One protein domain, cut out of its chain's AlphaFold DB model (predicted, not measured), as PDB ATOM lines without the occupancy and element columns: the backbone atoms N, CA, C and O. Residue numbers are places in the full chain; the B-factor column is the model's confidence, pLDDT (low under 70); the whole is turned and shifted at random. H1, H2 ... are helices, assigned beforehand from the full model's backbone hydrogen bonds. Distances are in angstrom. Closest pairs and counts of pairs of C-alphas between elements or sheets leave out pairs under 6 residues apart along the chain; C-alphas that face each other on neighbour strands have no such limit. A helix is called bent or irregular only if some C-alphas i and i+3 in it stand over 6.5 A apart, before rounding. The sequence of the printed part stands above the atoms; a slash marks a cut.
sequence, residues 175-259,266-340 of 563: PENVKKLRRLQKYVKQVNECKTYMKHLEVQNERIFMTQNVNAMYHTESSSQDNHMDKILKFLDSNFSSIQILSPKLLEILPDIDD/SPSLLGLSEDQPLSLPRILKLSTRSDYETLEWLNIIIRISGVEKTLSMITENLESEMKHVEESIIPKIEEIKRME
ATOM      1  N   PRO A 175      35.098  43.822 108.633       93.94
ATOM      2  CA  PRO A 175      34.983  44.627 109.847       93.94
ATOM      3  C   PRO A 175      36.150  45.609 110.021       93.94
ATOM      4  O   PRO A 175      37.277  45.333 109.605       93.94
ATOM      5  N   GLU A 176      35.903  46.758 110.649       93.12
ATOM      6  CA  GLU A 176      36.876  47.859 110.730       93.12
ATOM      7  C   GLU A 176      38.190  47.460 111.422       93.12
ATOM      8  O   GLU A 176      39.272  47.721 110.893       93.12
ATOM      9  N   ASN A 177      38.118  46.749 112.550       91.56
ATOM     10  CA  ASN A 177      39.315  46.307 113.274       91.56
ATOM     11  C   ASN A 177      40.155  45.325 112.456       91.56
ATOM     12  O   ASN A 177      41.383  45.387 112.456       91.56
ATOM     13  N   VAL A 178      39.494  44.471 111.677       90.19
ATOM     14  CA  VAL A 178      40.164  43.536 110.772       90.19
ATOM     15  C   VAL A 178      40.821  44.280 109.605       90.19
ATOM     16  O   VAL A 178      41.908  43.894 109.174       90.19
ATOM     17  N   LYS A 179      40.228  45.381 109.116       91.31
ATOM     18  CA  LYS A 179      40.869  46.258 108.117       91.31
ATOM     19  C   LYS A 179      42.141  46.903 108.669       91.31
ATOM     20  O   LYS A 179      43.165  46.854 107.989       91.31
ATOM     21  N   LYS A 180      42.099  47.453 109.890       92.81
ATOM     22  CA  LYS A 180      43.273  48.041 110.569       92.81
ATOM     23  C   LYS A 180      44.390  47.005 110.729       92.81
ATOM     24  O   LYS A 180      45.524  47.253 110.327       92.81
ATOM     25  N   LEU A 181      44.037  45.807 111.197       87.50
ATOM     26  CA  LEU A 181      44.971  44.693 111.362       87.50
ATOM     27  C   LEU A 181      45.632  44.277 110.039       87.50
ATOM     28  O   LEU A 181      46.855  44.186 109.962       87.50
ATOM     29  N   ARG A 182      44.841  44.080 108.975       88.25
ATOM     30  CA  ARG A 182      45.364  43.733 107.641       88.25
ATOM     31  C   ARG A 182      46.272  44.820 107.078       88.25
ATOM     32  O   ARG A 182      47.262  44.501 106.425       88.25
ATOM     33  N   ARG A 183      45.945  46.093 107.317       90.31
ATOM     34  CA  ARG A 183      46.770  47.220 106.873       90.31
ATOM     35  C   ARG A 183      48.130  47.220 107.573       90.31
ATOM     36  O   ARG A 183      49.144  47.309 106.890       90.31
ATOM     37  N   LEU A 184      48.156  47.036 108.894       87.62
ATOM     38  CA  LEU A 184      49.401  46.905 109.659       87.62
ATOM     39  C   LEU A 184      50.216  45.684 109.221       87.62
ATOM     40  O   LEU A 184      51.415  45.799 108.992       87.62
ATOM     41  N   GLN A 185      49.571  44.533 109.027       85.12
ATOM     42  CA  GLN A 185      50.235  43.323 108.540       85.12
ATOM     43  C   GLN A 185      50.865  43.539 107.155       85.12
ATOM     44  O   GLN A 185      52.015  43.161 106.931       85.12
ATOM     45  N   LYS A 186      50.129  44.164 106.224       87.88
ATOM     46  CA  LYS A 186      50.633  44.507 104.887       87.88
ATOM     47  C   LYS A 186      51.843  45.431 104.981       87.88
ATOM     48  O   LYS A 186      52.845  45.170 104.322       87.88
ATOM     49  N   TYR A 187      51.758  46.461 105.816       88.19
ATOM     50  CA  TYR A 187      52.851  47.393 106.043       88.19
ATOM     51  C   TYR A 187      54.102  46.687 106.579       88.19
ATOM     52  O   TYR A 187      55.155  46.773 105.956       88.19
ATOM     53  N   VAL A 188      53.986  45.898 107.653       85.31
ATOM     54  CA  VAL A 188      55.111  45.135 108.231       85.31
ATOM     55  C   VAL A 188      55.729  44.187 107.204       85.31
ATOM     56  O   VAL A 188      56.951  44.113 107.083       85.31
ATOM     57  N   LYS A 189      54.901  43.509 106.400       85.81
ATOM     58  CA  LYS A 189      55.381  42.665 105.300       85.81
ATOM     59  C   LYS A 189      56.203  43.470 104.288       85.81
ATOM     60  O   LYS A 189      57.304  43.054 103.941       85.81
ATOM     61  N   GLN A 190      55.705  44.625 103.848       87.25
ATOM     62  CA  GLN A 190      56.420  45.492 102.907       87.25
ATOM     63  C   GLN A 190      57.738  46.016 103.494       87.25
ATOM     64  O   GLN A 190      58.766  45.975 102.821       87.25
ATOM     65  N   VAL A 191      57.739  46.437 104.761       84.69
ATOM     66  CA  VAL A 191      58.949  46.851 105.490       84.69
ATOM     67  C   VAL A 191      59.988  45.729 105.520       84.69
ATOM     68  O   VAL A 191      61.158  45.961 105.208       84.69
ATOM     69  N   ASN A 192      59.570  44.502 105.828       83.62
ATOM     70  CA  ASN A 192      60.456  43.340 105.861       83.62
ATOM     71  C   ASN A 192      60.996  42.982 104.469       83.62
ATOM     72  O   ASN A 192      62.179  42.659 104.335       83.62
ATOM     73  N   GLU A 193      60.183  43.092 103.417       87.25
ATOM     74  CA  GLU A 193      60.637  42.922 102.031       87.25
ATOM     75  C   GLU A 193      61.678  43.982 101.635       87.25
ATOM     76  O   GLU A 193      62.679  43.656 100.986       87.25
ATOM     77  N   CYS A 194      61.485  45.239 102.047       84.81
ATOM     78  CA  CYS A 194      62.456  46.315 101.863       84.81
ATOM     79  C   CYS A 194      63.758  46.024 102.621       84.81
ATOM     80  O   CYS A 194      64.829  46.067 102.019       84.81
ATOM     81  N   LYS A 195      63.677  45.647 103.902       83.94
ATOM     82  CA  LYS A 195      64.834  45.294 104.744       83.94
ATOM     83  C   LYS A 195      65.623  44.120 104.164       83.94
ATOM     84  O   LYS A 195      66.844  44.187 104.061       83.94
ATOM     85  N   THR A 196      64.931  43.070 103.728       87.88
ATOM     86  CA  THR A 196      65.542  41.887 103.100       87.88
ATOM     87  C   THR A 196      66.265  42.254 101.809       87.88
ATOM     88  O   THR A 196      67.392  41.818 101.574       87.88
ATOM     89  N   TYR A 197      65.647  43.100 100.981       86.62
ATOM     90  CA  TYR A 197      66.269  43.582  99.755       86.62
ATOM     91  C   TYR A 197      67.497  44.463 100.030       86.62
ATOM     92  O   TYR A 197      68.529  44.280  99.389       86.62
ATOM     93  N   MET A 198      67.434  45.360 101.016       82.00
ATOM     94  CA  MET A 198      68.582  46.182 101.411       82.00
ATOM     95  C   MET A 198      69.744  45.318 101.915       82.00
ATOM     96  O   MET A 198      70.851  45.458 101.404       82.00
ATOM     97  N   LYS A 199      69.491  44.339 102.796       83.75
ATOM     98  CA  LYS A 199      70.507  43.357 103.224       83.75
ATOM     99  C   LYS A 199      71.130  42.614 102.040       83.75
ATOM    100  O   LYS A 199      72.340  42.402 101.989       83.75
ATOM    101  N   HIS A 200      70.314  42.217 101.060       86.12
ATOM    102  CA  HIS A 200      70.819  41.573  99.849       86.12
ATOM    103  C   HIS A 200      71.801  42.477  99.088       86.12
ATOM    104  O   HIS A 200      72.856  42.014  98.648       86.12
ATOM    105  N   LEU A 201      71.483  43.767  98.973       81.31
ATOM    106  CA  LEU A 201      72.342  44.754  98.327       81.31
ATOM    107  C   LEU A 201      73.644  44.993  99.094       81.31
ATOM    108  O   LEU A 201      74.686  45.129  98.457       81.31
ATOM    109  N   GLU A 202      73.609  45.001 100.427       81.88
ATOM    110  CA  GLU A 202      74.811  45.088 101.267       81.88
ATOM    111  C   GLU A 202      75.764  43.927 100.969       81.88
ATOM    112  O   GLU A 202      76.913  44.151 100.585       81.88
ATOM    113  N   VAL A 203      75.259  42.691 101.010       86.06
ATOM    114  CA  VAL A 203      76.048  41.486 100.707       86.06
ATOM    115  C   VAL A 203      76.606  41.524  99.282       86.06
ATOM    116  O   VAL A 203      77.748  41.123  99.042       86.06
ATOM    117  N   GLN A 204      75.824  42.001  98.306       83.38
ATOM    118  CA  GLN A 204      76.322  42.175  96.942       83.38
ATOM    119  C   GLN A 204      77.442  43.226  96.875       83.38
ATOM    120  O   GLN A 204      78.467  42.970  96.244       83.38
ATOM    121  N   ASN A 205      77.283  44.378  97.532       79.38
ATOM    122  CA  ASN A 205      78.290  45.441  97.571       79.38
ATOM    123  C   ASN A 205      79.607  44.966  98.181       79.38
ATOM    124  O   ASN A 205      80.668  45.176  97.593       79.38
ATOM    125  N   GLU A 206      79.548  44.271  99.314       81.88
ATOM    126  CA  GLU A 206      80.734  43.721  99.972       81.88
ATOM    127  C   GLU A 206      81.489  42.755  99.060       81.88
ATOM    128  O   GLU A 206      82.707  42.873  98.903       81.88
ATOM    129  N   ARG A 207      80.777  41.856  98.364       85.56
ATOM    130  CA  ARG A 207      81.398  40.956  97.377       85.56
ATOM    131  C   ARG A 207      82.130  41.735  96.287       85.56
ATOM    132  O   ARG A 207      83.227  41.344  95.893       85.56
ATOM    133  N   ILE A 208      81.563  42.842  95.805       78.50
ATOM    134  CA  ILE A 208      82.205  43.680  94.781       78.50
ATOM    135  C   ILE A 208      83.494  44.296  95.322       78.50
ATOM    136  O   ILE A 208      84.527  44.214  94.655       78.50
ATOM    137  N   PHE A 209      83.469  44.862  96.528       78.25
ATOM    138  CA  PHE A 209      84.663  45.452  97.138       78.25
ATOM    139  C   PHE A 209      85.757  44.408  97.387       78.25
ATOM    140  O   PHE A 209      86.923  44.643  97.054       78.25
ATOM    141  N   MET A 210      85.375  43.207  97.835       81.69
ATOM    142  CA  MET A 210      86.298  42.083  97.993       81.69
ATOM    143  C   MET A 210      86.965  41.691  96.671       81.69
ATOM    144  O   MET A 210      88.177  41.488  96.641       81.69
ATOM    145  N   THR A 211      86.228  41.663  95.548       81.62
ATOM    146  CA  THR A 211      86.833  41.370  94.228       81.62
ATOM    147  C   THR A 211      87.875  42.400  93.782       81.62
ATOM    148  O   THR A 211      88.629  42.153  92.843       81.62
ATOM    149  N   GLN A 212      87.928  43.557  94.442       76.25
ATOM    150  CA  GLN A 212      88.837  44.659  94.130       76.25
ATOM    151  C   GLN A 212      89.952  44.816  95.157       76.25
ATOM    152  O   GLN A 212      90.679  45.809  95.110       76.25
ATOM    153  N   ASN A 213      90.112  43.843  96.058       82.19
ATOM    154  CA  ASN A 213      91.048  43.897  97.179       82.19
ATOM    155  C   ASN A 213      90.837  45.130  98.076       82.19
ATOM    156  O   ASN A 213      91.771  45.585  98.735       82.19
ATOM    157  N   VAL A 214      89.617  45.676  98.106       76.50
ATOM    158  CA  VAL A 214      89.233  46.721  99.051       76.50
ATOM    159  C   VAL A 214      88.532  46.024 100.207       76.50
ATOM    160  O   VAL A 214      87.411  45.544 100.063       76.50
ATOM    161  N   ASN A 215      89.203  45.948 101.356       77.69
ATOM    162  CA  ASN A 215      88.604  45.439 102.586       77.69
ATOM    163  C   ASN A 215      87.707  46.523 103.209       77.69
ATOM    164  O   ASN A 215      88.048  47.110 104.234       77.69
ATOM    165  N   ALA A 216      86.615  46.853 102.520       75.81
ATOM    166  CA  ALA A 216      85.583  47.760 103.002       75.81
ATOM    167  C   ALA A 216      84.362  46.939 103.414       75.81
ATOM    168  O   ALA A 216      83.863  46.129 102.633       75.81
ATOM    169  N   MET A 217      83.898  47.164 104.640       73.94
ATOM    170  CA  MET A 217      82.610  46.669 105.106       73.94
ATOM    171  C   MET A 217      81.566  47.714 104.726       73.94
ATOM    172  O   MET A 217      81.776  48.905 104.970       73.94
ATOM    173  N   TYR A 218      80.494  47.296 104.058       69.88
ATOM    174  CA  TYR A 218      79.445  48.226 103.664       69.88
ATOM    175  C   TYR A 218      78.377  48.211 104.743       69.88
ATOM    176  O   TYR A 218      77.569  47.291 104.822       69.88
ATOM    177  N   HIS A 219      78.383  49.244 105.571       69.50
ATOM    178  CA  HIS A 219      77.263  49.521 106.444       69.50
ATOM    179  C   HIS A 219      76.372  50.523 105.730       69.50
ATOM    180  O   HIS A 219      76.812  51.633 105.416       69.50
ATOM    181  N   THR A 220      75.119  50.150 105.471       65.25
ATOM    182  CA  THR A 220      74.100  51.175 105.277       65.25
ATOM    183  C   THR A 220      73.973  51.830 106.643       65.25
ATOM    184  O   THR A 220      73.301  51.297 107.523       65.25
ATOM    185  N   GLU A 221      74.717  52.920 106.873       58.97
ATOM    186  CA  GLU A 221      74.417  53.798 107.993       58.97
ATOM    187  C   GLU A 221      72.982  54.211 107.770       58.97
ATOM    188  O   GLU A 221      72.656  54.993 106.875       58.97
ATOM    189  N   SER A 222      72.139  53.557 108.554       54.94
ATOM    190  CA  SER A 222      70.763  53.883 108.741       54.94
ATOM    191  C   SER A 222      70.823  55.379 109.049       54.94
ATOM    192  O   SER A 222      71.340  55.766 110.103       54.94
ATOM    193  N   SER A 223      70.453  56.231 108.092       49.62
ATOM    194  CA  SER A 223      70.455  57.678 108.290       49.62
ATOM    195  C   SER A 223      69.731  57.946 109.614       49.62
ATOM    196  O   SER A 223      68.958  57.112 110.078       49.62
ATOM    197  N   SER A 224      69.917  59.073 110.291       52.81
ATOM    198  CA  SER A 224      69.191  59.327 111.552       52.81
ATOM    199  C   SER A 224      67.651  59.148 111.452       52.81
ATOM    200  O   SER A 224      66.980  59.074 112.484       52.81
ATOM    201  N   GLN A 225      67.107  59.032 110.228       50.25
ATOM    202  CA  GLN A 225      65.756  58.587 109.887       50.25
ATOM    203  C   GLN A 225      65.522  57.062 109.774       50.25
ATOM    204  O   GLN A 225      64.398  56.636 109.962       50.25
ATOM    205  N   ASP A 226      66.496  56.195 109.536       50.56
ATOM    206  CA  ASP A 226      66.291  54.731 109.532       50.56
ATOM    207  C   ASP A 226      66.174  54.142 110.945       50.56
ATOM    208  O   ASP A 226      65.644  53.047 111.144       50.56
ATOM    209  N   ASN A 227      66.505  54.948 111.955       58.97
ATOM    210  CA  ASN A 227      65.954  54.750 113.284       58.97
ATOM    211  C   ASN A 227      64.418  54.727 113.254       58.97
ATOM    212  O   ASN A 227      63.868  54.221 114.205       58.97
ATOM    213  N   HIS A 228      63.704  55.247 112.248       62.25
ATOM    214  CA  HIS A 228      62.243  55.138 112.187       62.25
ATOM    215  C   HIS A 228      61.798  53.690 112.037       62.25
ATOM    216  O   HIS A 228      60.988  53.271 112.841       62.25
ATOM    217  N   MET A 229      62.365  52.883 111.134       65.25
ATOM    218  CA  MET A 229      61.955  51.474 111.019       65.25
ATOM    219  C   MET A 229      62.275  50.681 112.279       65.25
ATOM    220  O   MET A 229      61.421  49.971 112.795       65.25
ATOM    221  N   ASP A 230      63.471  50.856 112.833       73.69
ATOM    222  CA  ASP A 230      63.825  50.184 114.080       73.69
ATOM    223  C   ASP A 230      63.076  50.768 115.287       73.69
ATOM    224  O   ASP A 230      62.796  50.037 116.228       73.69
ATOM    225  N   LYS A 231      62.701  52.055 115.284       76.94
ATOM    226  CA  LYS A 231      61.806  52.662 116.285       76.94
ATOM    227  C   LYS A 231      60.397  52.133 116.128       76.94
ATOM    228  O   LYS A 231      59.772  51.925 117.149       76.94
ATOM    229  N   ILE A 232      59.916  51.903 114.910       70.19
ATOM    230  CA  ILE A 232      58.619  51.295 114.627       70.19
ATOM    231  C   ILE A 232      58.636  49.871 115.154       70.19
ATOM    232  O   ILE A 232      57.774  49.530 115.947       70.19
ATOM    233  N   LEU A 233      59.640  49.064 114.809       76.31
ATOM    234  CA  LEU A 233      59.767  47.695 115.310       76.31
ATOM    235  C   LEU A 233      59.903  47.678 116.838       76.31
ATOM    236  O   LEU A 233      59.152  46.974 117.495       76.31
ATOM    237  N   LYS A 234      60.738  48.542 117.430       80.94
ATOM    238  CA  LYS A 234      60.843  48.685 118.894       80.94
ATOM    239  C   LYS A 234      59.557  49.203 119.537       80.94
ATOM    240  O   LYS A 234      59.234  48.799 120.647       80.94
ATOM    241  N   PHE A 235      58.827  50.100 118.878       77.25
ATOM    242  CA  PHE A 235      57.543  50.623 119.337       77.25
ATOM    243  C   PHE A 235      56.492  49.517 119.302       77.25
ATOM    244  O   PHE A 235      55.783  49.331 120.287       77.25
ATOM    245  N   LEU A 236      56.433  48.737 118.222       70.50
ATOM    246  CA  LEU A 236      55.602  47.546 118.116       70.50
ATOM    247  C   LEU A 236      55.984  46.562 119.229       70.50
ATOM    248  O   LEU A 236      55.127  46.226 120.036       70.50
ATOM    249  N   ASP A 237      57.255  46.204 119.383       75.62
ATOM    250  CA  ASP A 237      57.713  45.290 120.434       75.62
ATOM    251  C   ASP A 237      57.353  45.799 121.837       75.62
ATOM    252  O   ASP A 237      56.838  45.046 122.663       75.62
ATOM    253  N   SER A 238      57.556  47.091 122.117       80.31
ATOM    254  CA  SER A 238      57.252  47.689 123.425       80.31
ATOM    255  C   SER A 238      55.750  47.742 123.729       80.31
ATOM    256  O   SER A 238      55.339  47.448 124.849       80.31
ATOM    257  N   ASN A 239      54.908  48.046 122.738       73.00
ATOM    258  CA  ASN A 239      53.464  48.100 122.945       73.00
ATOM    259  C   ASN A 239      52.842  46.703 122.936       73.00
ATOM    260  O   ASN A 239      52.041  46.397 123.813       73.00
ATOM    261  N   PHE A 240      53.239  45.819 122.020       67.44
ATOM    262  CA  PHE A 240      52.712  44.455 121.948       67.44
ATOM    263  C   PHE A 240      53.213  43.560 123.081       67.44
ATOM    264  O   PHE A 240      52.463  42.686 123.516       67.44
ATOM    265  N   SER A 241      54.406  43.802 123.637       67.88
ATOM    266  CA  SER A 241      54.839  43.108 124.859       67.88
ATOM    267  C   SER A 241      53.950  43.432 126.061       67.88
ATOM    268  O   SER A 241      53.679  42.542 126.861       67.88
ATOM    269  N   SER A 242      53.406  44.649 126.156       60.69
ATOM    270  CA  SER A 242      52.433  44.996 127.205       60.69
ATOM    271  C   SER A 242      51.018  44.448 126.958       60.69
ATOM    272  O   SER A 242      50.249  44.284 127.903       60.69
ATOM    273  N   ILE A 243      50.681  44.090 125.711       58.94
ATOM    274  CA  ILE A 243      49.401  43.456 125.325       58.94
ATOM    275  C   ILE A 243      49.432  41.931 125.561       58.94
ATOM    276  O   ILE A 243      48.462  41.231 125.269       58.94
ATOM    277  N   GLN A 244      50.502  41.391 126.158       57.62
ATOM    278  CA  GLN A 244      50.587  40.007 126.646       57.62
ATOM    279  C   GLN A 244      49.674  39.788 127.873       57.62
ATOM    280  O   GLN A 244      50.114  39.404 128.952       57.62
ATOM    281  N   ILE A 245      48.378  40.062 127.724       51.44
ATOM    282  CA  ILE A 245      47.370  40.026 128.790       51.44
ATOM    283  C   ILE A 245      46.974  38.579 129.131       51.44
ATOM    284  O   ILE A 245      46.372  38.328 130.170       51.44
ATOM    285  N   LEU A 246      47.360  37.598 128.311       47.25
ATOM    286  CA  LEU A 246      47.144  36.184 128.591       47.25
ATOM    287  C   LEU A 246      48.418  35.413 128.253       47.25
ATOM    288  O   LEU A 246      48.823  35.346 127.097       47.25
ATOM    289  N   SER A 247      49.061  34.861 129.281       38.94
ATOM    290  CA  SER A 247      50.022  33.770 129.138       38.94
ATOM    291  C   SER A 247      49.236  32.458 129.070       38.94
ATOM    292  O   SER A 247      48.392  32.243 129.946       38.94
ATOM    293  N   PRO A 248      49.504  31.563 128.101       55.19
ATOM    294  CA  PRO A 248      50.581  31.587 127.095       55.19
ATOM    295  C   PRO A 248      50.291  32.529 125.912       55.19
ATOM    296  O   PRO A 248      49.153  32.943 125.757       55.19
ATOM    297  N   LYS A 249      51.293  32.854 125.074       58.81
ATOM    298  CA  LYS A 249      51.190  33.706 123.862       58.81
ATOM    299  C   LYS A 249      50.095  33.218 122.884       58.81
ATOM    300  O   LYS A 249      50.379  32.565 121.883       58.81
ATOM    301  N   LEU A 250      48.827  33.486 123.184       55.16
ATOM    302  CA  LEU A 250      47.682  32.949 122.442       55.16
ATOM    303  C   LEU A 250      47.383  33.744 121.164       55.16
ATOM    304  O   LEU A 250      46.577  33.293 120.369       55.16
ATOM    305  N   LEU A 251      47.986  34.915 120.944       58.56
ATOM    306  CA  LEU A 251      47.753  35.727 119.746       58.56
ATOM    307  C   LEU A 251      49.047  36.425 119.323       58.56
ATOM    308  O   LEU A 251      49.309  37.569 119.691       58.56
ATOM    309  N   GLU A 252      49.870  35.734 118.543       62.12
ATOM    310  CA  GLU A 252      51.007  36.352 117.860       62.12
ATOM    311  C   GLU A 252      50.463  37.111 116.641       62.12
ATOM    312  O   GLU A 252      50.122  36.532 115.605       62.12
ATOM    313  N   ILE A 253      50.231  38.412 116.838       61.31
ATOM    314  CA  ILE A 253      49.624  39.312 115.845       61.31
ATOM    315  C   ILE A 253      50.625  39.700 114.747       61.31
ATOM    316  O   ILE A 253      50.227  40.008 113.623       61.31
ATOM    317  N   LEU A 254      51.919  39.672 115.057       60.91
ATOM    318  CA  LEU A 254      52.990  40.053 114.147       60.91
ATOM    319  C   LEU A 254      53.858  38.830 113.836       60.91
ATOM    320  O   LEU A 254      54.121  38.051 114.746       60.91
ATOM    321  N   PRO A 255      54.285  38.638 112.574       60.72
ATOM    322  CA  PRO A 255      55.279  37.616 112.262       60.72
ATOM    323  C   PRO A 255      56.561  37.898 113.053       60.72
ATOM    324  O   PRO A 255      56.932  39.065 113.186       60.72
ATOM    325  N   ASP A 256      57.225  36.854 113.558       61.16
ATOM    326  CA  ASP A 256      58.531  36.987 114.208       61.16
ATOM    327  C   ASP A 256      59.490  37.739 113.271       61.16
ATOM    328  O   ASP A 256      59.707  37.356 112.123       61.16
ATOM    329  N   ILE A 257      60.012  38.870 113.747       58.66
ATOM    330  CA  ILE A 257      60.874  39.773 112.964       58.66
ATOM    331  C   ILE A 257      62.339  39.288 112.965       58.66
ATOM    332  O   ILE A 257      63.129  39.688 112.105       58.66
ATOM    333  N   ASP A 258      62.698  38.402 113.899       58.47
ATOM    334  CA  ASP A 258      64.048  37.867 114.087       58.47
ATOM    335  C   ASP A 258      64.109  36.379 113.681       58.47
ATOM    336  O   ASP A 258      64.086  35.491 114.531       58.47
ATOM    337  N   ASP A 259      64.259  36.100 112.380       55.84
ATOM    338  CA  ASP A 259      64.458  34.735 111.841       55.84
ATOM    339  C   ASP A 259      65.725  34.030 112.389       55.84
ATOM    340  O   ASP A 259      65.841  32.805 112.329       55.84
ATOM    341  N   SER A 266      58.912  28.610 122.886       48.81
ATOM    342  CA  SER A 266      57.453  28.403 122.997       48.81
ATOM    343  C   SER A 266      56.670  28.446 121.671       48.81
ATOM    344  O   SER A 266      56.556  29.512 121.074       48.81
ATOM    345  N   PRO A 267      56.052  27.335 121.223       56.22
ATOM    346  CA  PRO A 267      55.156  27.378 120.074       56.22
ATOM    347  C   PRO A 267      53.945  28.263 120.394       56.22
ATOM    348  O   PRO A 267      53.192  27.986 121.330       56.22
ATOM    349  N   SER A 268      53.745  29.320 119.611       56.91
ATOM    350  CA  SER A 268      52.504  30.093 119.609       56.91
ATOM    351  C   SER A 268      51.367  29.177 119.158       56.91
ATOM    352  O   SER A 268      51.263  28.815 117.989       56.91
ATOM    353  N   LEU A 269      50.535  28.737 120.102       58.53
ATOM    354  CA  LEU A 269      49.497  27.729 119.847       58.53
ATOM    355  C   LEU A 269      48.354  28.237 118.950       58.53
ATOM    356  O   LEU A 269      47.588  27.416 118.457       58.53
ATOM    357  N   LEU A 270      48.229  29.554 118.748       63.00
ATOM    358  CA  LEU A 270      47.088  30.204 118.087       63.00
ATOM    359  C   LEU A 270      47.499  31.471 117.296       63.00
ATOM    360  O   LEU A 270      46.881  32.528 117.415       63.00
ATOM    361  N   GLY A 271      48.558  31.407 116.483       65.69
ATOM    362  CA  GLY A 271      48.952  32.556 115.657       65.69
ATOM    363  C   GLY A 271      47.886  32.970 114.633       65.69
ATOM    364  O   GLY A 271      47.060  32.169 114.185       65.69
ATOM    365  N   LEU A 272      47.903  34.247 114.244       65.44
ATOM    366  CA  LEU A 272      46.994  34.800 113.228       65.44
ATOM    367  C   LEU A 272      47.497  34.608 111.788       65.44
ATOM    368  O   LEU A 272      46.744  34.836 110.842       65.44
ATOM    369  N   SER A 273      48.743  34.165 111.607       65.69
ATOM    370  CA  SER A 273      49.306  33.848 110.292       65.69
ATOM    371  C   SER A 273      48.731  32.547 109.736       65.69
ATOM    372  O   SER A 273      48.688  31.528 110.424       65.69
ATOM    373  N   GLU A 274      48.331  32.554 108.462       65.56
ATOM    374  CA  GLU A 274      47.724  31.385 107.812       65.56
ATOM    375  C   GLU A 274      48.665  30.175 107.724       65.56
ATOM    376  O   GLU A 274      48.175  29.060 107.560       65.56
ATOM    377  N   ASP A 275      49.977  30.364 107.868       66.00
ATOM    378  CA  ASP A 275      50.989  29.321 107.672       66.00
ATOM    379  C   ASP A 275      51.166  28.386 108.880       66.00
ATOM    380  O   ASP A 275      51.690  27.280 108.736       66.00
ATOM    381  N   GLN A 276      50.679  28.769 110.067       67.94
ATOM    382  CA  GLN A 276      50.751  27.911 111.251       67.94
ATOM    383  C   GLN A 276      49.653  26.825 111.235       67.94
ATOM    384  O   GLN A 276      48.510  27.089 110.841       67.94
ATOM    385  N   PRO A 277      49.959  25.587 111.679       70.69
ATOM    386  CA  PRO A 277      49.026  24.459 111.614       70.69
ATOM    387  C   PRO A 277      47.761  24.664 112.465       70.69
ATOM    388  O   PRO A 277      46.700  24.182 112.077       70.69
ATOM    389  N   LEU A 278      47.858  25.420 113.564       71.81
ATOM    390  CA  LEU A 278      46.762  25.747 114.488       71.81
ATOM    391  C   LEU A 278      46.412  27.241 114.468       71.81
ATOM    392  O   LEU A 278      46.103  27.834 115.498       71.81
ATOM    393  N   SER A 279      46.482  27.883 113.302       77.75
ATOM    394  CA  SER A 279      46.131  29.299 113.230       77.75
ATOM    395  C   SER A 279      44.658  29.524 113.579       77.75
ATOM    396  O   SER A 279      43.766  28.791 113.137       77.75
ATOM    397  N   LEU A 280      44.390  30.555 114.382       79.00
ATOM    398  CA  LEU A 280      43.039  30.893 114.833       79.00
ATOM    399  C   LEU A 280      42.048  31.047 113.658       79.00
ATOM    400  O   LEU A 280      40.940  30.517 113.749       79.00
ATOM    401  N   PRO A 281      42.432  31.650 112.508       77.44
ATOM    402  CA  PRO A 281      41.578  31.683 111.327       77.44
ATOM    403  C   PRO A 281      41.260  30.297 110.765       77.44
ATOM    404  O   PRO A 281      40.147  30.096 110.302       77.44
ATOM    405  N   ARG A 282      42.184  29.327 110.804       80.25
ATOM    406  CA  ARG A 282      41.903  27.953 110.352       80.25
ATOM    407  C   ARG A 282      40.924  27.252 111.288       80.25
ATOM    408  O   ARG A 282      39.990  26.626 110.805       80.25
ATOM    409  N   ILE A 283      41.090  27.398 112.604       82.81
ATOM    410  CA  ILE A 283      40.171  26.812 113.596       82.81
ATOM    411  C   ILE A 283      38.772  27.431 113.461       82.81
ATOM    412  O   ILE A 283      37.772  26.716 113.429       82.81
ATOM    413  N   LEU A 284      38.691  28.753 113.298       82.62
ATOM    414  CA  LEU A 284      37.426  29.443 113.053       82.62
ATOM    415  C   LEU A 284      36.816  29.069 111.694       82.62
ATOM    416  O   LEU A 284      35.610  28.847 111.630       82.62
ATOM    417  N   LYS A 285      37.620  28.916 110.635       83.81
ATOM    418  CA  LYS A 285      37.165  28.411 109.326       83.81
ATOM    419  C   LYS A 285      36.615  26.984 109.414       83.81
ATOM    420  O   LYS A 285      35.726  26.643 108.649       83.81
ATOM    421  N   LEU A 286      37.111  26.153 110.337       86.19
ATOM    422  CA  LEU A 286      36.551  24.818 110.582       86.19
ATOM    423  C   LEU A 286      35.203  24.875 111.318       86.19
ATOM    424  O   LEU A 286      34.351  24.020 111.091       86.19
ATOM    425  N   SER A 287      35.000  25.869 112.191       83.19
ATOM    426  CA  SER A 287      33.765  26.025 112.972       83.19
ATOM    427  C   SER A 287      32.679  26.850 112.273       83.19
ATOM    428  O   SER A 287      31.508  26.741 112.638       83.19
ATOM    429  N   THR A 288      33.046  27.709 111.325       85.94
ATOM    430  CA  THR A 288      32.137  28.649 110.651       85.94
ATOM    431  C   THR A 288      31.936  28.248 109.196       85.94
ATOM    432  O   THR A 288      32.803  27.631 108.582       85.94
ATOM    433  N   ARG A 289      30.770  28.566 108.622       83.69
ATOM    434  CA  ARG A 289      30.448  28.158 107.239       83.69
ATOM    435  C   ARG A 289      30.913  29.170 106.198       83.69
ATOM    436  O   ARG A 289      30.934  28.845 105.012       83.69
ATOM    437  N   SER A 290      31.255  30.388 106.615       86.00
ATOM    438  CA  SER A 290      31.679  31.459 105.717       86.00
ATOM    439  C   SER A 290      32.916  32.193 106.233       86.00
ATOM    440  O   SER A 290      33.057  32.451 107.428       86.00
ATOM    441  N   ASP A 291      33.791  32.610 105.312       83.88
ATOM    442  CA  ASP A 291      34.949  33.455 105.640       83.88
ATOM    443  C   ASP A 291      34.522  34.763 106.318       83.88
ATOM    444  O   ASP A 291      35.243  35.310 107.146       83.88
ATOM    445  N   TYR A 292      33.328  35.262 105.994       87.00
ATOM    446  CA  TYR A 292      32.770  36.458 106.612       87.00
ATOM    447  C   TYR A 292      32.470  36.256 108.105       87.00
ATOM    448  O   TYR A 292      32.895  37.079 108.912       87.00
ATOM    449  N   GLU A 293      31.824  35.147 108.488       87.94
ATOM    450  CA  GLU A 293      31.598  34.801 109.901       87.94
ATOM    451  C   GLU A 293      32.918  34.704 110.667       87.94
ATOM    452  O   GLU A 293      33.021  35.234 111.770       87.94
ATOM    453  N   THR A 294      33.952  34.095 110.072       87.94
ATOM    454  CA  THR A 294      35.296  34.049 110.677       87.94
ATOM    455  C   THR A 294      35.832  35.456 110.976       87.94
ATOM    456  O   THR A 294      36.378  35.694 112.055       87.94
ATOM    457  N   LEU A 295      35.676  36.406 110.045       89.56
ATOM    458  CA  LEU A 295      36.147  37.784 110.230       89.56
ATOM    459  C   LEU A 295      35.320  38.549 111.276       89.56
ATOM    460  O   LEU A 295      35.887  39.355 112.012       89.56
ATOM    461  N   GLU A 296      34.014  38.293 111.376       90.81
ATOM    462  CA  GLU A 296      33.163  38.869 112.427       90.81
ATOM    463  C   GLU A 296      33.517  38.318 113.811       90.81
ATOM    464  O   GLU A 296      33.668  39.087 114.760       90.81
ATOM    465  N   TRP A 297      33.753  37.008 113.931       90.06
ATOM    466  CA  TRP A 297      34.251  36.411 115.172       90.06
ATOM    467  C   TRP A 297      35.593  37.008 115.587       90.06
ATOM    468  O   TRP A 297      35.773  37.371 116.748       90.06
ATOM    469  N   LEU A 298      36.513  37.186 114.637       87.81
ATOM    470  CA  LEU A 298      37.787  37.849 114.899       87.81
ATOM    471  C   LEU A 298      37.581  39.291 115.387       87.81
ATOM    472  O   LEU A 298      38.219  39.716 116.348       87.81
ATOM    473  N   ASN A 299      36.663  40.036 114.768       92.19
ATOM    474  CA  ASN A 299      36.312  41.385 115.200       92.19
ATOM    475  C   ASN A 299      35.755  41.401 116.634       92.19
ATOM    476  O   ASN A 299      36.177  42.225 117.440       92.19
ATOM    477  N   ILE A 300      34.864  40.469 116.983       93.19
ATOM    478  CA  ILE A 300      34.318  40.329 118.341       93.19
ATOM    479  C   ILE A 300      35.436  40.031 119.348       93.19
ATOM    480  O   ILE A 300      35.504  40.688 120.384       93.19
ATOM    481  N   ILE A 301      36.347  39.106 119.033       87.75
ATOM    482  CA  ILE A 301      37.491  38.767 119.895       87.75
ATOM    483  C   ILE A 301      38.381  39.999 120.130       87.75
ATOM    484  O   ILE A 301      38.766  40.274 121.270       87.75
ATOM    485  N   ILE A 302      38.668  40.789 119.088       87.44
ATOM    486  CA  ILE A 302      39.458  42.030 119.203       87.44
ATOM    487  C   ILE A 302      38.756  43.067 120.098       87.44
ATOM    488  O   ILE A 302      39.412  43.751 120.886       87.44
ATOM    489  N   ARG A 303      37.425  43.175 120.013       91.12
ATOM    490  CA  ARG A 303      36.640  44.104 120.843       91.12
ATOM    491  C   ARG A 303      36.581  43.659 122.304       91.12
ATOM    492  O   ARG A 303      36.829  44.469 123.191       91.12
ATOM    493  N   ILE A 304      36.307  42.376 122.559       91.38
ATOM    494  CA  ILE A 304      36.213  41.816 123.919       91.38
ATOM    495  C   ILE A 304      37.564  41.876 124.637       91.38
ATOM    496  O   ILE A 304      37.617  42.207 125.817       91.38
ATOM    497  N   SER A 305      38.661  41.606 123.927       84.31
ATOM    498  CA  SER A 305      40.015  41.680 124.494       84.31
ATOM    499  C   SER A 305      40.481  43.107 124.811       84.31
ATOM    500  O   SER A 305      41.532  43.283 125.418       84.31
ATOM    501  N   GLY A 306      39.735  44.138 124.394       85.62
ATOM    502  CA  GLY A 306      40.126  45.541 124.553       85.62
ATOM    503  C   GLY A 306      41.258  45.990 123.618       85.62
ATOM    504  O   GLY A 306      41.645  47.159 123.652       85.62
ATOM    505  N   VAL A 307      41.750  45.100 122.745       86.12
ATOM    506  CA  VAL A 307      42.851  45.361 121.802       86.12
ATOM    507  C   VAL A 307      42.476  46.426 120.768       86.12
ATOM    508  O   VAL A 307      43.353  47.118 120.263       86.12
ATOM    509  N   GLU A 308      41.185  46.630 120.496       92.88
ATOM    510  CA  GLU A 308      40.666  47.658 119.578       92.88
ATOM    511  C   GLU A 308      41.236  49.071 119.830       92.88
ATOM    512  O   GLU A 308      41.618  49.764 118.878       92.88
ATOM    513  N   LYS A 309      41.337  49.497 121.099       91.75
ATOM    514  CA  LYS A 309      41.855  50.832 121.453       91.75
ATOM    515  C   LYS A 309      43.345  50.943 121.156       91.75
ATOM    516  O   LYS A 309      43.780  51.915 120.542       91.75
ATOM    517  N   THR A 310      44.112  49.926 121.539       86.25
ATOM    518  CA  THR A 310      45.557  49.883 121.300       86.25
ATOM    519  C   THR A 310      45.869  49.768 119.813       86.25
ATOM    520  O   THR A 310      46.749  50.461 119.314       86.25
ATOM    521  N   LEU A 311      45.097  48.967 119.074       87.94
ATOM    522  CA  LEU A 311      45.216  48.833 117.626       87.94
ATOM    523  C   LEU A 311      44.956  50.166 116.918       87.94
ATOM    524  O   LEU A 311      45.704  50.530 116.013       87.94
ATOM    525  N   SER A 312      43.926  50.904 117.338       93.88
ATOM    526  CA  SER A 312      43.618  52.226 116.779       93.88
ATOM    527  C   SER A 312      44.728  53.232 117.085       93.88
ATOM    528  O   SER A 312      45.213  53.874 116.163       93.88
ATOM    529  N   MET A 313      45.226  53.270 118.326       92.00
ATOM    530  CA  MET A 313      46.347  54.132 118.719       92.00
ATOM    531  C   MET A 313      47.627  53.831 117.927       92.00
ATOM    532  O   MET A 313      48.281  54.746 117.436       92.00
ATOM    533  N   ILE A 314      47.985  52.552 117.767       87.62
ATOM    534  CA  ILE A 314      49.152  52.139 116.975       87.62
ATOM    535  C   ILE A 314      48.968  52.541 115.511       87.62
ATOM    536  O   ILE A 314      49.889  53.084 114.908       87.62
ATOM    537  N   THR A 315      47.781  52.299 114.948       93.00
ATOM    538  CA  THR A 315      47.483  52.650 113.553       93.00
ATOM    539  C   THR A 315      47.575  54.161 113.337       93.00
ATOM    540  O   THR A 315      48.209  54.592 112.384       93.00
ATOM    541  N   GLU A 316      46.999  54.969 114.228       94.88
ATOM    542  CA  GLU A 316      47.029  56.435 114.145       94.88
ATOM    543  C   GLU A 316      48.451  56.995 114.285       94.88
ATOM    544  O   GLU A 316      48.846  57.859 113.503       94.88
ATOM    545  N   ASN A 317      49.243  56.460 115.219       91.25
ATOM    546  CA  ASN A 317      50.633  56.875 115.417       91.25
ATOM    547  C   ASN A 317      51.515  56.536 114.205       91.25
ATOM    548  O   ASN A 317      52.359  57.341 113.811       91.25
ATOM    549  N   LEU A 318      51.304  55.364 113.596       89.81
ATOM    550  CA  LEU A 318      52.081  54.897 112.447       89.81
ATOM    551  C   LEU A 318      51.568  55.427 111.105       89.81
ATOM    552  O   LEU A 318      52.281  55.332 110.112       89.81
ATOM    553  N   GLU A 319      50.372  56.014 111.041       94.56
ATOM    554  CA  GLU A 319      49.713  56.400 109.786       94.56
ATOM    555  C   GLU A 319      50.595  57.289 108.896       94.56
ATOM    556  O   GLU A 319      50.646  57.110 107.677       94.56
ATOM    557  N   SER A 320      51.305  58.248 109.497       92.75
ATOM    558  CA  SER A 320      52.192  59.160 108.764       92.75
ATOM    559  C   SER A 320      53.421  58.448 108.182       92.75
ATOM    560  O   SER A 320      53.788  58.683 107.029       92.75
ATOM    561  N   GLU A 321      54.018  57.528 108.940       86.38
ATOM    562  CA  GLU A 321      55.179  56.739 108.524       86.38
ATOM    563  C   GLU A 321      54.785  55.675 107.493       86.38
ATOM    564  O   GLU A 321      55.490  55.482 106.503       86.38
ATOM    565  N   MET A 322      53.620  55.045 107.667       91.81
ATOM    566  CA  MET A 322      53.031  54.116 106.704       91.81
ATOM    567  C   MET A 322      52.848  54.783 105.345       91.81
ATOM    568  O   MET A 322      53.325  54.252 104.344       91.81
ATOM    569  N   LYS A 323      52.256  55.985 105.309       94.25
ATOM    570  CA  LYS A 323      52.118  56.763 104.068       94.25
ATOM    571  C   LYS A 323      53.468  57.107 103.454       94.25
ATOM    572  O   LYS A 323      53.648  56.924 102.257       94.25
ATOM    573  N   HIS A 324      54.445  57.545 104.249       88.31
ATOM    574  CA  HIS A 324      55.775  57.861 103.726       88.31
ATOM    575  C   HIS A 324      56.466  56.641 103.093       88.31
ATOM    576  O   HIS A 324      57.064  56.744 102.017       88.31
ATOM    577  N   VAL A 325      56.369  55.475 103.736       86.00
ATOM    578  CA  VAL A 325      56.925  54.226 103.211       86.00
ATOM    579  C   VAL A 325      56.200  53.807 101.930       86.00
ATOM    580  O   VAL A 325      56.867  53.528 100.932       86.00
ATOM    581  N   GLU A 326      54.865  53.807 101.938       91.19
ATOM    582  CA  GLU A 326      54.024  53.422 100.798       91.19
ATOM    583  C   GLU A 326      54.212  54.350  99.586       91.19
ATOM    584  O   GLU A 326      54.347  53.870  98.462       91.19
ATOM    585  N   GLU A 327      54.268  55.665  99.803       93.56
ATOM    586  CA  GLU A 327      54.306  56.670  98.734       93.56
ATOM    587  C   GLU A 327      55.728  57.029  98.280       93.56
ATOM    588  O   GLU A 327      55.917  57.436  97.133       93.56
ATOM    589  N   SER A 328      56.746  56.903  99.145       85.62
ATOM    590  CA  SER A 328      58.118  57.335  98.829       85.62
ATOM    591  C   SER A 328      59.125  56.195  98.763       85.62
ATOM    592  O   SER A 328      59.886  56.113  97.798       85.62
ATOM    593  N   ILE A 329      59.178  55.331  99.778       84.06
ATOM    594  CA  ILE A 329      60.278  54.361  99.930       84.06
ATOM    595  C   ILE A 329      60.060  53.133  99.042       84.06
ATOM    596  O   ILE A 329      60.942  52.779  98.256       84.06
ATOM    597  N   ILE A 330      58.885  52.507  99.125       88.75
ATOM    598  CA  ILE A 330      58.525  51.330  98.323       88.75
ATOM    599  C   ILE A 330      58.678  51.590  96.818       88.75
ATOM    600  O   ILE A 330      59.392  50.815  96.178       88.75
ATOM    601  N   PRO A 331      58.107  52.661  96.229       90.69
ATOM    602  CA  PRO A 331      58.226  52.881  94.789       90.69
ATOM    603  C   PRO A 331      59.679  53.071  94.341       90.69
ATOM    604  O   PRO A 331      60.053  52.566  93.285       90.69
ATOM    605  N   LYS A 332      60.530  53.707  95.159       83.50
ATOM    606  CA  LYS A 332      61.969  53.824  94.872       83.50
ATOM    607  C   LYS A 332      62.667  52.466  94.903       83.50
ATOM    608  O   LYS A 332      63.463  52.163  94.020       83.50
ATOM    609  N   ILE A 333      62.369  51.622  95.891       83.06
ATOM    610  CA  ILE A 333      62.936  50.267  95.969       83.06
ATOM    611  C   ILE A 333      62.474  49.415  94.784       83.06
ATOM    612  O   ILE A 333      63.281  48.696  94.195       83.06
ATOM    613  N   GLU A 334      61.202  49.507  94.397       87.69
ATOM    614  CA  GLU A 334      60.694  48.837  93.202       87.69
ATOM    615  C   GLU A 334      61.368  49.333  91.923       87.69
ATOM    616  O   GLU A 334      61.702  48.525  91.058       87.69
ATOM    617  N   GLU A 335      61.594  50.640  91.793       82.62
ATOM    618  CA  GLU A 335      62.326  51.217  90.668       82.62
ATOM    619  C   GLU A 335      63.747  50.644  90.585       82.62
ATOM    620  O   GLU A 335      64.162  50.180  89.520       82.62
ATOM    621  N   ILE A 336      64.457  50.568  91.715       79.44
ATOM    622  CA  ILE A 336      65.792  49.957  91.791       79.44
ATOM    623  C   ILE A 336      65.730  48.474  91.405       79.44
ATOM    624  O   ILE A 336      66.516  48.048  90.561       79.44
ATOM    625  N   LYS A 337      64.775  47.699  91.938       85.06
ATOM    626  CA  LYS A 337      64.576  46.282  91.571       85.06
ATOM    627  C   LYS A 337      64.334  46.119  90.067       85.06
ATOM    628  O   LYS A 337      64.898  45.230  89.429       85.06
ATOM    629  N   ARG A 338      63.510  46.984  89.466       85.62
ATOM    630  CA  ARG A 338      63.241  46.977  88.017       85.62
ATOM    631  C   ARG A 338      64.504  47.300  87.221       85.62
ATOM    632  O   ARG A 338      64.752  46.662  86.199       85.62
ATOM    633  N   MET A 339      65.311  48.261  87.670       78.50
ATOM    634  CA  MET A 339      66.596  48.580  87.041       78.50
ATOM    635  C   MET A 339      67.592  47.419  87.148       78.50
ATOM    636  O   MET A 339      68.198  47.056  86.142       78.50
ATOM    637  N   GLU A 340      67.707  46.782  88.315       82.62
ATOM    638  CA  GLU A 340      68.549  45.599  88.532       82.62
ATOM    639  C   GLU A 340      68.169  44.470  87.565       82.62
ATOM    640  O   GLU A 340      69.021  43.934  86.853       82.62
TER     641      GLU A 340
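AT A GLANCE: This is residues 175 to 259 and 266 to 340 of the 563 residues of an uncharacterized protein of Bursaphelenchus xylophilus (UniProt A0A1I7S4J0). One long helix, H1, makes the axis of an elongated model: H4 stands across its first end with H3 packed on it, and the bent helix H5 starts beside that end, its second arm crossing H1. H2 lies near H1 and H5a, reached by a long link that folds back from the far tip at Asn 213. The printed part has 160 residues with five named helices, H1 to H5 in order, and no named strand: all helix. It is loose, with a radius of gyration of the C-alphas of 19.1 A and spans of 61 by 32 by 32 A.

IN THESE COORDINATES: Find C-alpha 176 at (36.876, 47.859, 110.730); from there H1 runs 53.0 A to residue 211. H2 is residues 227 to 242, H3 280 to 287 and H4 291 to 304. H5, residues 307 to 340, was assigned as one helix by its hydrogen bonds but is bent, with C-alphas 317 and 320 7.2 A apart. Its arms are H5a, 307 to 317, and H5b, 320 to 340, ending at C-alpha 340 (68.549, 45.599, 88.532). H5b is irregular, with C-alphas 327 and 330 6.8 A apart.

HOW THE PARTS SIT: Look at Asn 177: its C-alpha is 6.1 A from that of Asn 299, the closest pair where H1 touches H4, about perpendicular at 84 degrees. H1 touches H5b at a steep tilt of 41 degrees, closest at the C-alphas of Tyr 187 and Met 322, 6.8 A. Every O i to N i+4 pair is within hydrogen-bond range in H1, H3, H4 and H5a; H2 has 11 of 12, H5b 14 of 17.

THE WHOLE: Look for the cut: residues 260 to 265 are not printed, and C-alphas 259 and 266 are 14.6 A apart. The link from H1 to H2 is long. Confidence is under 70 at residues 218 to 229, 240 to 259 and 266 to 276.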